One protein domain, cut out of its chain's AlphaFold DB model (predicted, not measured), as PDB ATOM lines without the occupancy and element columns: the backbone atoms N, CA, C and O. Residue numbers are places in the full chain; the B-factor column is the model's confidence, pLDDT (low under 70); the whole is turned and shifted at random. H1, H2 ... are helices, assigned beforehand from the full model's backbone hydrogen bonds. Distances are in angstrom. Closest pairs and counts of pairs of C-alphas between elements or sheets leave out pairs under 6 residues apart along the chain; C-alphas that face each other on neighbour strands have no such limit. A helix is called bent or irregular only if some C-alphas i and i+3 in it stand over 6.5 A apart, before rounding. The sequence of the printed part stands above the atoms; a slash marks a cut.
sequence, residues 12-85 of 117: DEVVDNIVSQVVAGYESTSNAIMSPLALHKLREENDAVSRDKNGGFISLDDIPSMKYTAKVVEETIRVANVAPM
ATOM      1  N   ASP A  12      10.972 -34.656  22.972       93.38
ATOM      2  CA  ASP A  12      11.948 -33.651  22.517       93.38
ATOM      3  C   ASP A  12      11.338 -32.238  22.453       93.38
ATOM      4  O   ASP A  12      11.906 -31.280  22.970       93.38
ATOM      5  N   GLU A  13      10.130 -32.106  21.898       90.94
ATOM      6  CA  GLU A  13       9.425 -30.824  21.793       90.94
ATOM      7  C   GLU A  13       8.962 -30.316  23.172       90.94
ATOM      8  O   GLU A  13       8.919 -29.108  23.420       90.94
ATOM      9  N   VAL A  14       8.649 -31.217  24.111       92.69
ATOM     10  CA  VAL A  14       8.377 -30.847  25.509       92.69
ATOM     11  C   VAL A  14       9.631 -30.267  26.159       92.69
ATOM     12  O   VAL A  14       9.556 -29.206  26.781       92.69
ATOM     13  N   VAL A  15      10.775 -30.937  26.012       95.00
ATOM     14  CA  VAL A  15      12.050 -30.486  26.585       95.00
ATOM     15  C   VAL A  15      12.460 -29.136  25.996       95.00
ATOM     16  O   VAL A  15      12.769 -28.218  26.759       95.00
ATOM     17  N   ASP A  16      12.379 -28.975  24.676       94.69
ATOM     18  CA  ASP A  16      12.709 -27.720  23.995       94.69
ATOM     19  C   ASP A  16      11.837 -26.557  24.483       94.69
ATOM     20  O   ASP A  16      12.342 -25.465  24.759       94.69
ATOM     21  N   ASN A  17      10.534 -26.788  24.666       92.25
ATOM     22  CA  ASN A  17       9.626 -25.770  25.190       92.25
ATOM     23  C   ASN A  17       9.959 -25.374  26.634       92.25
ATOM     24  O   ASN A  17       9.945 -24.184  26.951       92.25
ATOM     25  N   ILE A  18      10.284 -26.339  27.499       95.00
ATOM     26  CA  ILE A  18      10.671 -26.061  28.891       95.00
ATOM     27  C   ILE A  18      11.930 -25.193  28.919       95.00
ATOM     28  O   ILE A  18      11.951 -24.156  29.584       95.00
ATOM     29  N   VAL A  19      12.968 -25.585  28.176       95.81
ATOM     30  CA  VAL A  19      14.233 -24.838  28.127       95.81
ATOM     31  C   VAL A  19      14.007 -23.434  27.566       95.81
ATOM     32  O   VAL A  19      14.456 -22.456  28.163       95.81
ATOM     33  N   SER A  20      13.255 -23.323  26.468       94.06
ATOM     34  CA  SER A  20      12.919 -22.045  25.835       94.06
ATOM     35  C   SER A  20      12.194 -21.095  26.794       94.06
ATOM     36  O   SER A  20      12.595 -19.940  26.945       94.06
ATOM     37  N   GLN A  21      11.178 -21.583  27.515       93.75
ATOM     38  CA  GLN A  21      10.426 -20.773  28.477       93.75
ATOM     39  C   GLN A  21      11.280 -20.317  29.661       93.75
ATOM     40  O   GLN A  21      11.171 -19.163  30.078       93.75
ATOM     41  N   VAL A  22      12.139 -21.192  30.191       95.75
ATOM     42  CA  VAL A  22      13.032 -20.846  31.306       95.75
ATOM     43  C   VAL A  22      14.007 -19.750  30.890       95.75
ATOM     44  O   VAL A  22      14.144 -18.761  31.606       95.75
ATOM     45  N   VAL A  23      14.649 -19.889  29.729       91.50
ATOM     46  CA  VAL A  23      15.613 -18.899  29.230       91.50
ATOM     47  C   VAL A  23      14.923 -17.564  28.950       91.50
ATOM     48  O   VAL A  23      15.345 -16.536  29.481       91.50
ATOM     49  N   ALA A  24      13.825 -17.582  28.188       89.56
ATOM     50  CA  ALA A  24      13.088 -16.373  27.829       89.56
ATOM     51  C   ALA A  24      12.530 -15.643  29.063       89.56
ATOM     52  O   ALA A  24      12.602 -14.415  29.148       89.56
ATOM     53  N   GLY A  25      11.987 -16.385  30.032       89.50
ATOM     54  CA  GLY A  25      11.424 -15.825  31.259       89.50
ATOM     55  C   GLY A  25      12.482 -15.286  32.218       89.50
ATOM     56  O   GLY A  25      12.284 -14.217  32.797       89.50
ATOM     57  N   TYR A  26      13.608 -15.989  32.373       90.19
ATOM     58  CA  TYR A  26      14.664 -15.610  33.312       90.19
ATOM     59  C   TYR A  26      15.329 -14.294  32.915       90.19
ATOM     60  O   TYR A  26      15.290 -13.350  33.699       90.19
ATOM     61  N   GLU A  27      15.881 -14.211  31.700       85.06
ATOM     62  CA  GLU A  27      16.633 -13.034  31.245       85.06
ATOM     63  C   GLU A  27      15.759 -11.773  31.248       85.06
ATOM     64  O   GLU A  27      16.172 -10.709  31.719       85.06
ATOM     65  N   SER A  28      14.514 -11.903  30.776       83.44
ATOM     66  CA  SER A  28      13.587 -10.776  30.709       83.44
ATOM     67  C   SER A  28      13.144 -10.279  32.080       83.44
ATOM     68  O   SER A  28      13.204  -9.079  32.364       83.44
ATOM     69  N   THR A  29      12.754 -11.198  32.960       84.69
ATOM     70  CA  THR A  29      12.215 -10.853  34.275       84.69
ATOM     71  C   THR A  29      13.312 -10.394  35.233       84.69
ATOM     72  O   THR A  29      13.097  -9.441  35.982       84.69
ATOM     73  N   SER A  30      14.508 -11.000  35.200       84.12
ATOM     74  CA  SER A  30      15.623 -10.574  36.056       84.12
ATOM     75  C   SER A  30      16.046  -9.142  35.744       84.12
ATOM     76  O   SER A  30      16.227  -8.337  36.658       84.12
ATOM     77  N   ASN A  31      16.149  -8.803  34.456       78.06
ATOM     78  CA  ASN A  31      16.526  -7.461  34.020       78.06
ATOM     79  C   ASN A  31      15.458  -6.426  34.377       78.06
ATOM     80  O   ASN A  31      15.798  -5.313  34.775       78.06
ATOM     81  N   ALA A  32      14.180  -6.800  34.297       76.06
ATOM     82  CA  ALA A  32      13.088  -5.944  34.735       76.06
ATOM     83  C   ALA A  32      13.142  -5.677  36.259       76.06
ATOM     84  O   ALA A  32      13.117  -4.532  36.703       76.06
ATOM     85  N   ILE A  33      13.267  -6.713  37.093       76.38
ATOM     86  CA  ILE A  33      13.123  -6.572  38.555       76.38
ATOM     87  C   ILE A  33      14.287  -5.807  39.216       76.38
ATOM     88  O   ILE A  33      14.100  -5.206  40.273       76.38
ATOM     89  N   MET A  34      15.478  -5.765  38.610       73.94
ATOM     90  CA  MET A  34      16.674  -5.154  39.217       73.94
ATOM     91  C   MET A  34      16.654  -3.614  39.353       73.94
ATOM     92  O   MET A  34      17.656  -3.043  39.778       73.94
ATOM     93  N   SER A  35      15.554  -2.914  39.046       69.38
ATOM     94  CA  SER A  35      15.471  -1.447  39.162       69.38
ATOM     95  C   SER A  35      15.413  -0.969  40.628       69.38
ATOM     96  O   SER A  35      14.389  -1.136  41.299       69.38
ATOM     97  N   PRO A  36      16.463  -0.309  41.159       70.19
ATOM     98  CA  PRO A  36      16.518   0.069  42.573       70.19
ATOM     99  C   PRO A  36      15.646   1.288  42.913       70.19
ATOM    100  O   PRO A  36      15.411   1.577  44.087       70.19
ATOM    101  N   LEU A  37      15.162   2.022  41.904       73.19
ATOM    102  CA  LEU A  37      14.604   3.366  42.076       73.19
ATOM    103  C   LEU A  37      13.243   3.383  42.800       73.19
ATOM    104  O   LEU A  37      12.867   4.407  43.368       73.19
ATOM    105  N   ALA A  38      12.513   2.261  42.812       83.88
ATOM    106  CA  ALA A  38      11.156   2.174  43.362       83.88
ATOM    107  C   ALA A  38      11.032   1.335  44.650       83.88
ATOM    108  O   ALA A  38       9.937   1.228  45.207       83.88
ATOM    109  N   LEU A  39      12.134   0.762  45.157       87.56
ATOM    110  CA  LEU A  39      12.100  -0.238  46.236       87.56
ATOM    111  C   LEU A  39      11.440   0.260  47.526       87.56
ATOM    112  O   LEU A  39      10.700  -0.487  48.158       87.56
ATOM    113  N   HIS A  40      11.680   1.516  47.914       89.94
ATOM    114  CA  HIS A  40      11.128   2.064  49.154       89.94
ATOM    115  C   HIS A  40       9.593   2.074  49.143       89.94
ATOM    116  O   HIS A  40       8.961   1.508  50.028       89.94
ATOM    117  N   LYS A  41       8.994   2.664  48.104       91.06
ATOM    118  CA  LYS A  41       7.533   2.774  47.971       91.06
ATOM    119  C   LYS A  41       6.860   1.429  47.698       91.06
ATOM    120  O   LYS A  41       5.758   1.199  48.180       91.06
ATOM    121  N   LEU A  42       7.528   0.530  46.969       92.44
ATOM    122  CA  LEU A  42       7.064  -0.853  46.814       92.44
ATOM    123  C   LEU A  42       6.950  -1.548  48.172       92.44
ATOM    124  O   LEU A  42       5.966  -2.226  48.442       92.44
ATOM    125  N   ARG A  43       7.941  -1.353  49.046       92.44
ATOM    126  CA  ARG A  43       7.927  -1.944  50.383       92.44
ATOM    127  C   ARG A  43       6.814  -1.368  51.252       92.44
ATOM    128  O   ARG A  43       6.134  -2.133  51.918       92.44
ATOM    129  N   GLU A  44       6.579  -0.059  51.189       94.94
ATOM    130  CA  GLU A  44       5.460   0.581  51.895       94.94
ATOM    131  C   GLU A  44       4.097  -0.000  51.481       94.94
ATOM    132  O   GLU A  44       3.274  -0.291  52.351       94.94
ATOM    133  N   GLU A  45       3.867  -0.193  50.175       95.25
ATOM    134  CA  GLU A  45       2.647  -0.822  49.652       95.25
ATOM    135  C   GLU A  45       2.536  -2.290  50.097       95.25
ATOM    136  O   GLU A  45       1.503  -2.692  50.631       95.25
ATOM    137  N   ASN A  46       3.611  -3.073  49.960       94.12
ATOM    138  CA  ASN A  46       3.641  -4.484  50.360       94.12
ATOM    139  C   ASN A  46       3.385  -4.669  51.862       94.12
ATOM    140  O   ASN A  46       2.623  -5.549  52.266       94.12
ATOM    141  N   ASP A  47       3.994  -3.824  52.696       94.75
ATOM    142  CA  ASP A  47       3.810  -3.858  54.143       94.75
ATOM    143  C   ASP A  47       2.378  -3.451  54.525       94.75
ATOM    144  O   ASP A  47       1.831  -3.976  55.493       94.75
ATOM    145  N   ALA A  48       1.748  -2.533  53.781       95.00
ATOM    146  CA  ALA A  48       0.344  -2.178  53.986       95.00
ATOM    147  C   ALA A  48      -0.587  -3.362  53.694       95.00
ATOM    148  O   ALA A  48      -1.395  -3.711  54.553       95.00
ATOM    149  N   VAL A  49      -0.402  -4.037  52.556       95.25
ATOM    150  CA  VAL A  49      -1.163  -5.248  52.200       95.25
ATOM    151  C   VAL A  49      -0.970  -6.346  53.249       95.25
ATOM    152  O   VAL A  49      -1.929  -6.994  53.664       95.25
ATOM    153  N   SER A  50       0.258  -6.541  53.739       94.00
ATOM    154  CA  SER A  50       0.521  -7.532  54.788       94.00
ATOM    155  C   SER A  50      -0.158  -7.173  56.116       94.00
ATOM    156  O   SER A  50      -0.723  -8.050  56.773       94.00
ATOM    157  N   ARG A  51      -0.167  -5.890  56.513       94.19
ATOM    158  CA  ARG A  51      -0.859  -5.426  57.732       94.19
ATOM    159  C   ARG A  51      -2.365  -5.654  57.673       94.19
ATOM    160  O   ARG A  51      -2.916  -6.124  58.665       94.19
ATOM    161  N   ASP A  52      -3.000  -5.406  56.530       93.31
ATOM    162  CA  ASP A  52      -4.435  -5.666  56.334       93.31
ATOM    163  C   ASP A  52      -4.779  -7.158  56.505       93.31
ATOM    164  O   ASP A  52      -5.903  -7.522  56.850       93.31
ATOM    165  N   LYS A  53      -3.774  -8.028  56.351       92.25
ATOM    166  CA  LYS A  53      -3.847  -9.477  56.574       92.25
ATOM    167  C   LYS A  53      -3.260  -9.914  57.919       92.25
ATOM    168  O   LYS A  53      -2.882 -11.076  58.061       92.25
ATOM    169  N   ASN A  54      -3.148  -9.016  58.900       92.19
ATOM    170  CA  ASN A  54      -2.551  -9.279  60.218       92.19
ATOM    171  C   ASN A  54      -1.123  -9.864  60.148       92.19
ATOM    172  O   ASN A  54      -0.773 -10.771  60.903       92.19
ATOM    173  N   GLY A  55      -0.295  -9.362  59.228       88.38
ATOM    174  CA  GLY A  55       1.066  -9.860  58.988       88.38
ATOM    175  C   GLY A  55       1.128 -11.100  58.090       88.38
ATOM    176  O   GLY A  55       2.168 -11.750  58.007       88.38
ATOM    177  N   GLY A  56       0.022 -11.453  57.429       92.12
ATOM    178  CA  GLY A  56      -0.036 -12.547  56.466       92.12
ATOM    179  C   GLY A  56       0.760 -12.273  55.184       92.12
ATOM    180  O   GLY A  56       1.095 -11.131  54.856       92.12
ATOM    181  N   PHE A  57       1.040 -13.343  54.437       93.38
ATOM    182  CA  PHE A  57       1.714 -13.261  53.141       93.38
ATOM    183  C   PHE A  57       0.808 -12.673  52.056       93.38
ATOM    184  O   PHE A  57      -0.407 -12.910  52.032       93.38
ATOM    185  N   ILE A  58       1.434 -11.961  51.119       94.19
ATOM    186  CA  ILE A  58       0.805 -11.538  49.867       94.19
ATOM    187  C   ILE A  58       0.472 -12.789  49.046       94.19
ATOM    188  O   ILE A  58       1.273 -13.716  48.928       94.19
ATOM    189  N   SER A  59      -0.733 -12.810  48.499       94.56
ATOM    190  CA  SER A  59      -1.308 -13.871  47.678       94.56
ATOM    191  C   SER A  59      -1.768 -13.310  46.334       94.56
ATOM    192  O   SER A  59      -1.781 -12.098  46.125       94.56
ATOM    193  N   LEU A  60      -2.160 -14.190  45.409       94.25
ATOM    194  CA  LEU A  60      -2.613 -13.775  44.078       94.25
ATOM    195  C   LEU A  60      -3.843 -12.856  44.129       94.25
ATOM    196  O   LEU A  60      -3.936 -11.932  43.326       94.25
ATOM    197  N   ASP A  61      -4.728 -13.057  45.108       94.81
ATOM    198  CA  ASP A  61      -5.937 -12.245  45.290       94.81
ATOM    199  C   ASP A  61      -5.630 -10.795  45.696       94.81
ATOM    200  O   ASP A  61      -6.460  -9.907  45.506       94.81
ATOM    201  N   ASP A  62      -4.424 -10.530  46.211       95.06
ATOM    202  CA  ASP A  62      -4.005  -9.194  46.638       95.06
ATOM    203  C   ASP A  62      -3.429  -8.369  45.480       95.06
ATOM    204  O   ASP A  62      -3.482  -7.137  45.521       95.06
ATOM    205  N   ILE A  63      -2.915  -9.017  44.425       93.31
ATOM    206  CA  ILE A  63      -2.247  -8.354  43.290       93.31
ATOM    207  C   ILE A  63      -3.089  -7.213  42.687       93.31
ATOM    208  O   ILE A  63      -2.528  -6.138  42.459       93.31
ATOM    209  N   PRO A  64      -4.417  -7.349  42.476       94.56
ATOM    210  CA  PRO A  64      -5.239  -6.258  41.942       94.56
ATOM    211  C   PRO A  64      -5.253  -4.982  42.803       94.56
ATOM    212  O   PRO A  64      -5.545  -3.898  42.294       94.56
ATOM    213  N   SER A  65      -4.952  -5.086  44.102       93.12
ATOM    214  CA  SER A  65      -4.898  -3.945  45.027       93.12
ATOM    215  C   SER A  65      -3.548  -3.211  45.020       93.12
ATOM    216  O   SER A  65      -3.487  -2.042  45.411       93.12
ATOM    217  N   MET A  66      -2.487  -3.846  44.507       95.25
ATOM    218  CA  MET A  66      -1.102  -3.355  44.505       95.25
ATOM    219  C   MET A  66      -0.825  -2.402  43.328       95.25
ATOM    220  O   MET A  66      -0.078  -2.693  42.388       95.25
ATOM    221  N   LYS A  67      -1.489  -1.243  43.348       95.50
ATOM    222  CA  LYS A  67      -1.499  -0.271  42.241       95.50
ATOM    223  C   LYS A  67      -0.126   0.330  41.944       95.50
ATOM    224  O   LYS A  67       0.159   0.641  40.789       95.50
ATOM    225  N   TYR A  68       0.699   0.575  42.958       93.81
ATOM    226  CA  TYR A  68       2.042   1.113  42.764       93.81
ATOM    227  C   TYR A  68       2.964   0.055  42.160       93.81
ATOM    228  O   TYR A  68       3.678   0.356  41.206       93.81
ATOM    229  N   THR A  69       2.875  -1.189  42.627       92.81
ATOM    230  CA  THR A  69       3.587  -2.330  42.045       92.81
ATOM    231  C   THR A  69       3.269  -2.495  40.562       92.81
ATOM    232  O   THR A  69       4.195  -2.572  39.757       92.81
ATOM    233  N   ALA A  70       1.990  -2.439  40.173       92.56
ATOM    234  CA  ALA A  70       1.591  -2.485  38.763       92.56
ATOM    235  C   ALA A  70       2.250  -1.367  37.932       92.56
ATOM    236  O   ALA A  70       2.839  -1.640  36.888       92.56
ATOM    237  N   LYS A  71       2.251  -0.124  38.435       91.69
ATOM    238  CA  LYS A  71       2.920   1.008  37.766       91.69
ATOM    239  C   LYS A  71       4.423   0.802  37.614       91.69
ATOM    240  O   LYS A  71       4.985   1.164  36.586       91.69
ATOM    241  N   VAL A  72       5.088   0.260  38.636       89.69
ATOM    242  CA  VAL A  72       6.529  -0.013  38.568       89.69
ATOM    243  C   VAL A  72       6.817  -1.077  37.517       89.69
ATOM    244  O   VAL A  72       7.754  -0.904  36.744       89.69
ATOM    245  N   VAL A  73       6.010  -2.138  37.442       88.00
ATOM    246  CA  VAL A  73       6.142  -3.175  36.408       88.00
ATOM    247  C   VAL A  73       5.950  -2.580  35.010       88.00
ATOM    248  O   VAL A  73       6.798  -2.785  34.145       88.00
ATOM    249  N   GLU A  74       4.891  -1.798  34.795       88.81
ATOM    250  CA  GLU A  74       4.619  -1.137  33.511       88.81
ATOM    251  C   GLU A  74       5.770  -0.218  33.079       88.81
ATOM    252  O   GLU A  74       6.253  -0.308  31.950       88.81
ATOM    253  N   GLU A  75       6.253   0.634  33.986       87.88
ATOM    254  CA  GLU A  75       7.341   1.570  33.701       87.88
ATOM    255  C   GLU A  75       8.669   0.846  33.459       87.88
ATOM    256  O   GLU A  75       9.448   1.218  32.582       87.88
ATOM    257  N   THR A  76       8.908  -0.236  34.194       85.62
ATOM    258  CA  THR A  76      10.075  -1.091  33.997       85.62
ATOM    259  C   THR A  76      10.051  -1.733  32.616       85.62
ATOM    260  O   THR A  76      11.050  -1.668  31.909       85.62
ATOM    261  N   ILE A  77       8.920  -2.303  32.188       83.94
ATOM    262  CA  ILE A  77       8.783  -2.896  30.848       83.94
ATOM    263  C   ILE A  77       8.939  -1.819  29.765       83.94
ATOM    264  O   ILE A  77       9.591  -2.064  28.748       83.94
ATOM    265  N   ARG A  78       8.417  -0.607  30.004       85.44
ATOM    266  CA  ARG A  78       8.567   0.543  29.100       85.44
ATOM    267  C   ARG A  78      10.034   0.941  28.899       85.44
ATOM    268  O   ARG A  78      10.407   1.302  27.785       85.44
ATOM    269  N   VAL A  79      10.845   0.919  29.961       81.31
ATOM    270  CA  VAL A  79      12.246   1.388  29.939       81.31
ATOM    271  C   VAL A  79      13.236   0.282  29.586       81.31
ATOM    272  O   VAL A  79      14.151   0.522  28.804       81.31
ATOM    273  N   ALA A  80      13.079  -0.915  30.152       77.81
ATOM    274  CA  ALA A  80      14.044  -2.000  30.010       77.81
ATOM    275  C   ALA A  80      14.123  -2.538  28.574       77.81
ATOM    276  O   ALA A  80      15.165  -3.067  28.204       77.81
ATOM    277  N   ASN A  81      13.044  -2.399  27.784       73.56
ATOM    278  CA  ASN A  81      12.942  -2.852  26.391       73.56
ATOM    279  C   ASN A  81      13.671  -4.189  26.153       73.56
ATOM    280  O   ASN A  81      14.575  -4.280  25.325       73.56
ATOM    281  N   VAL A  82      13.317  -5.214  26.940       73.81
ATOM    282  CA  VAL A  82      14.127  -6.442  27.045       73.81
ATOM    283  C   VAL A  82      14.146  -7.267  25.747       73.81
ATOM    284  O   VAL A  82      14.994  -8.135  25.572       73.81
ATOM    285  N   ALA A  83      13.256  -6.958  24.802       78.56
ATOM    286  CA  ALA A  83      13.275  -7.479  23.440       78.56
ATOM    287  C   ALA A  83      13.293  -6.304  22.442       78.56
ATOM    288  O   ALA A  83      12.257  -5.970  21.865       78.56
ATOM    289  N   PRO A  84      14.454  -5.655  22.231       75.50
ATOM    290  CA  PRO A  84      14.525  -4.399  21.489       75.50
ATOM    291  C   PRO A  84      14.276  -4.536  19.984       75.50
ATOM    292  O   PRO A  84      14.100  -3.522  19.312       75.50
ATOM    293  N   MET A  85      14.261  -5.762  19.452       79.75
ATOM    294  CA  MET A  85      14.104  -6.037  18.026       79.75
ATOM    295  C   MET A  85      13.177  -7.237  17.815       79.75
ATOM    296  O   MET A  85      13.423  -8.313  18.361       79.75
TER     297      MET A  85
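What this domain is: This is residues 12 to 85 of the 117 residues of the protein "Hypothetical protein" of Miscanthus lutarioriparius (UniProt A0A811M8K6). Two helices, H1 and H2, run away from a tight corner as a wide, open V; H4 lies across the corner, side by side with part of H2 and meeting the last residues of H1. Residues 12 to 23 of H1 stick out as an arm, while the short H3 lies near H2. The printed part has 74 residues with four named helices, in the order H1, H2, H3, H4, and no named strand; its class is all helix. It is loose, with a radius of gyration of the C-alphas of 15.7 A, and elongated, spanning 47 by 28 by 17 A.

How they stand to each other: H1, residues 12 to 33, touches H4, residues 67 to 80, with residues 31 to 33 alone; the closest C-alphas, of Ala 32 and Thr 76, are 5.8 A apart, and the lines are about perpendicular at 77 degrees. H2, residues 36 to 52, is apart from H1. H2 touches H4 with residues 38 to 45 alone, closest at the C-alphas of Leu 42 and Thr 69, 6.1 A, at a shallow tilt of 24 degrees, opposite ways. H3, residues 60 to 65, is close to H2 but not clearly touching: the closest C-alphas, of Val 49 and Asp 62, are 7.4 A apart. H3 and H4 meet only through their link, and H1 and H3 are apart. Every O i to N i+4 pair is within hydrogen-bond range in H4, against 17 of 18 in H1, 11 of 13 in H2 and 0 of 2 in H3, where 2 of 3 O i to N i+3 pairs are.

Where its parts are: H1 begins at C-alpha 12 (11.948, -33.651, 22.517) and is 31.5 A long. H2 is 25.7 A long, with a kink of 27 degrees near residue 43; it is irregular, C-alphas 37 and 40 being 8.0 A apart. H3 is only just irregular, with C-alphas 61 and 64 6.9 A apart. H4 is 19.9 A long and ends at C-alpha 80 (14.044, -2.000, 30.010).

The domain as a whole: The two C-alphas farthest apart, of Asp 12 and Asn 54, are 47.2 A apart. The printed part has no cut and no long link. Its mean pLDDT is 88.7, and residue 35 is under 70.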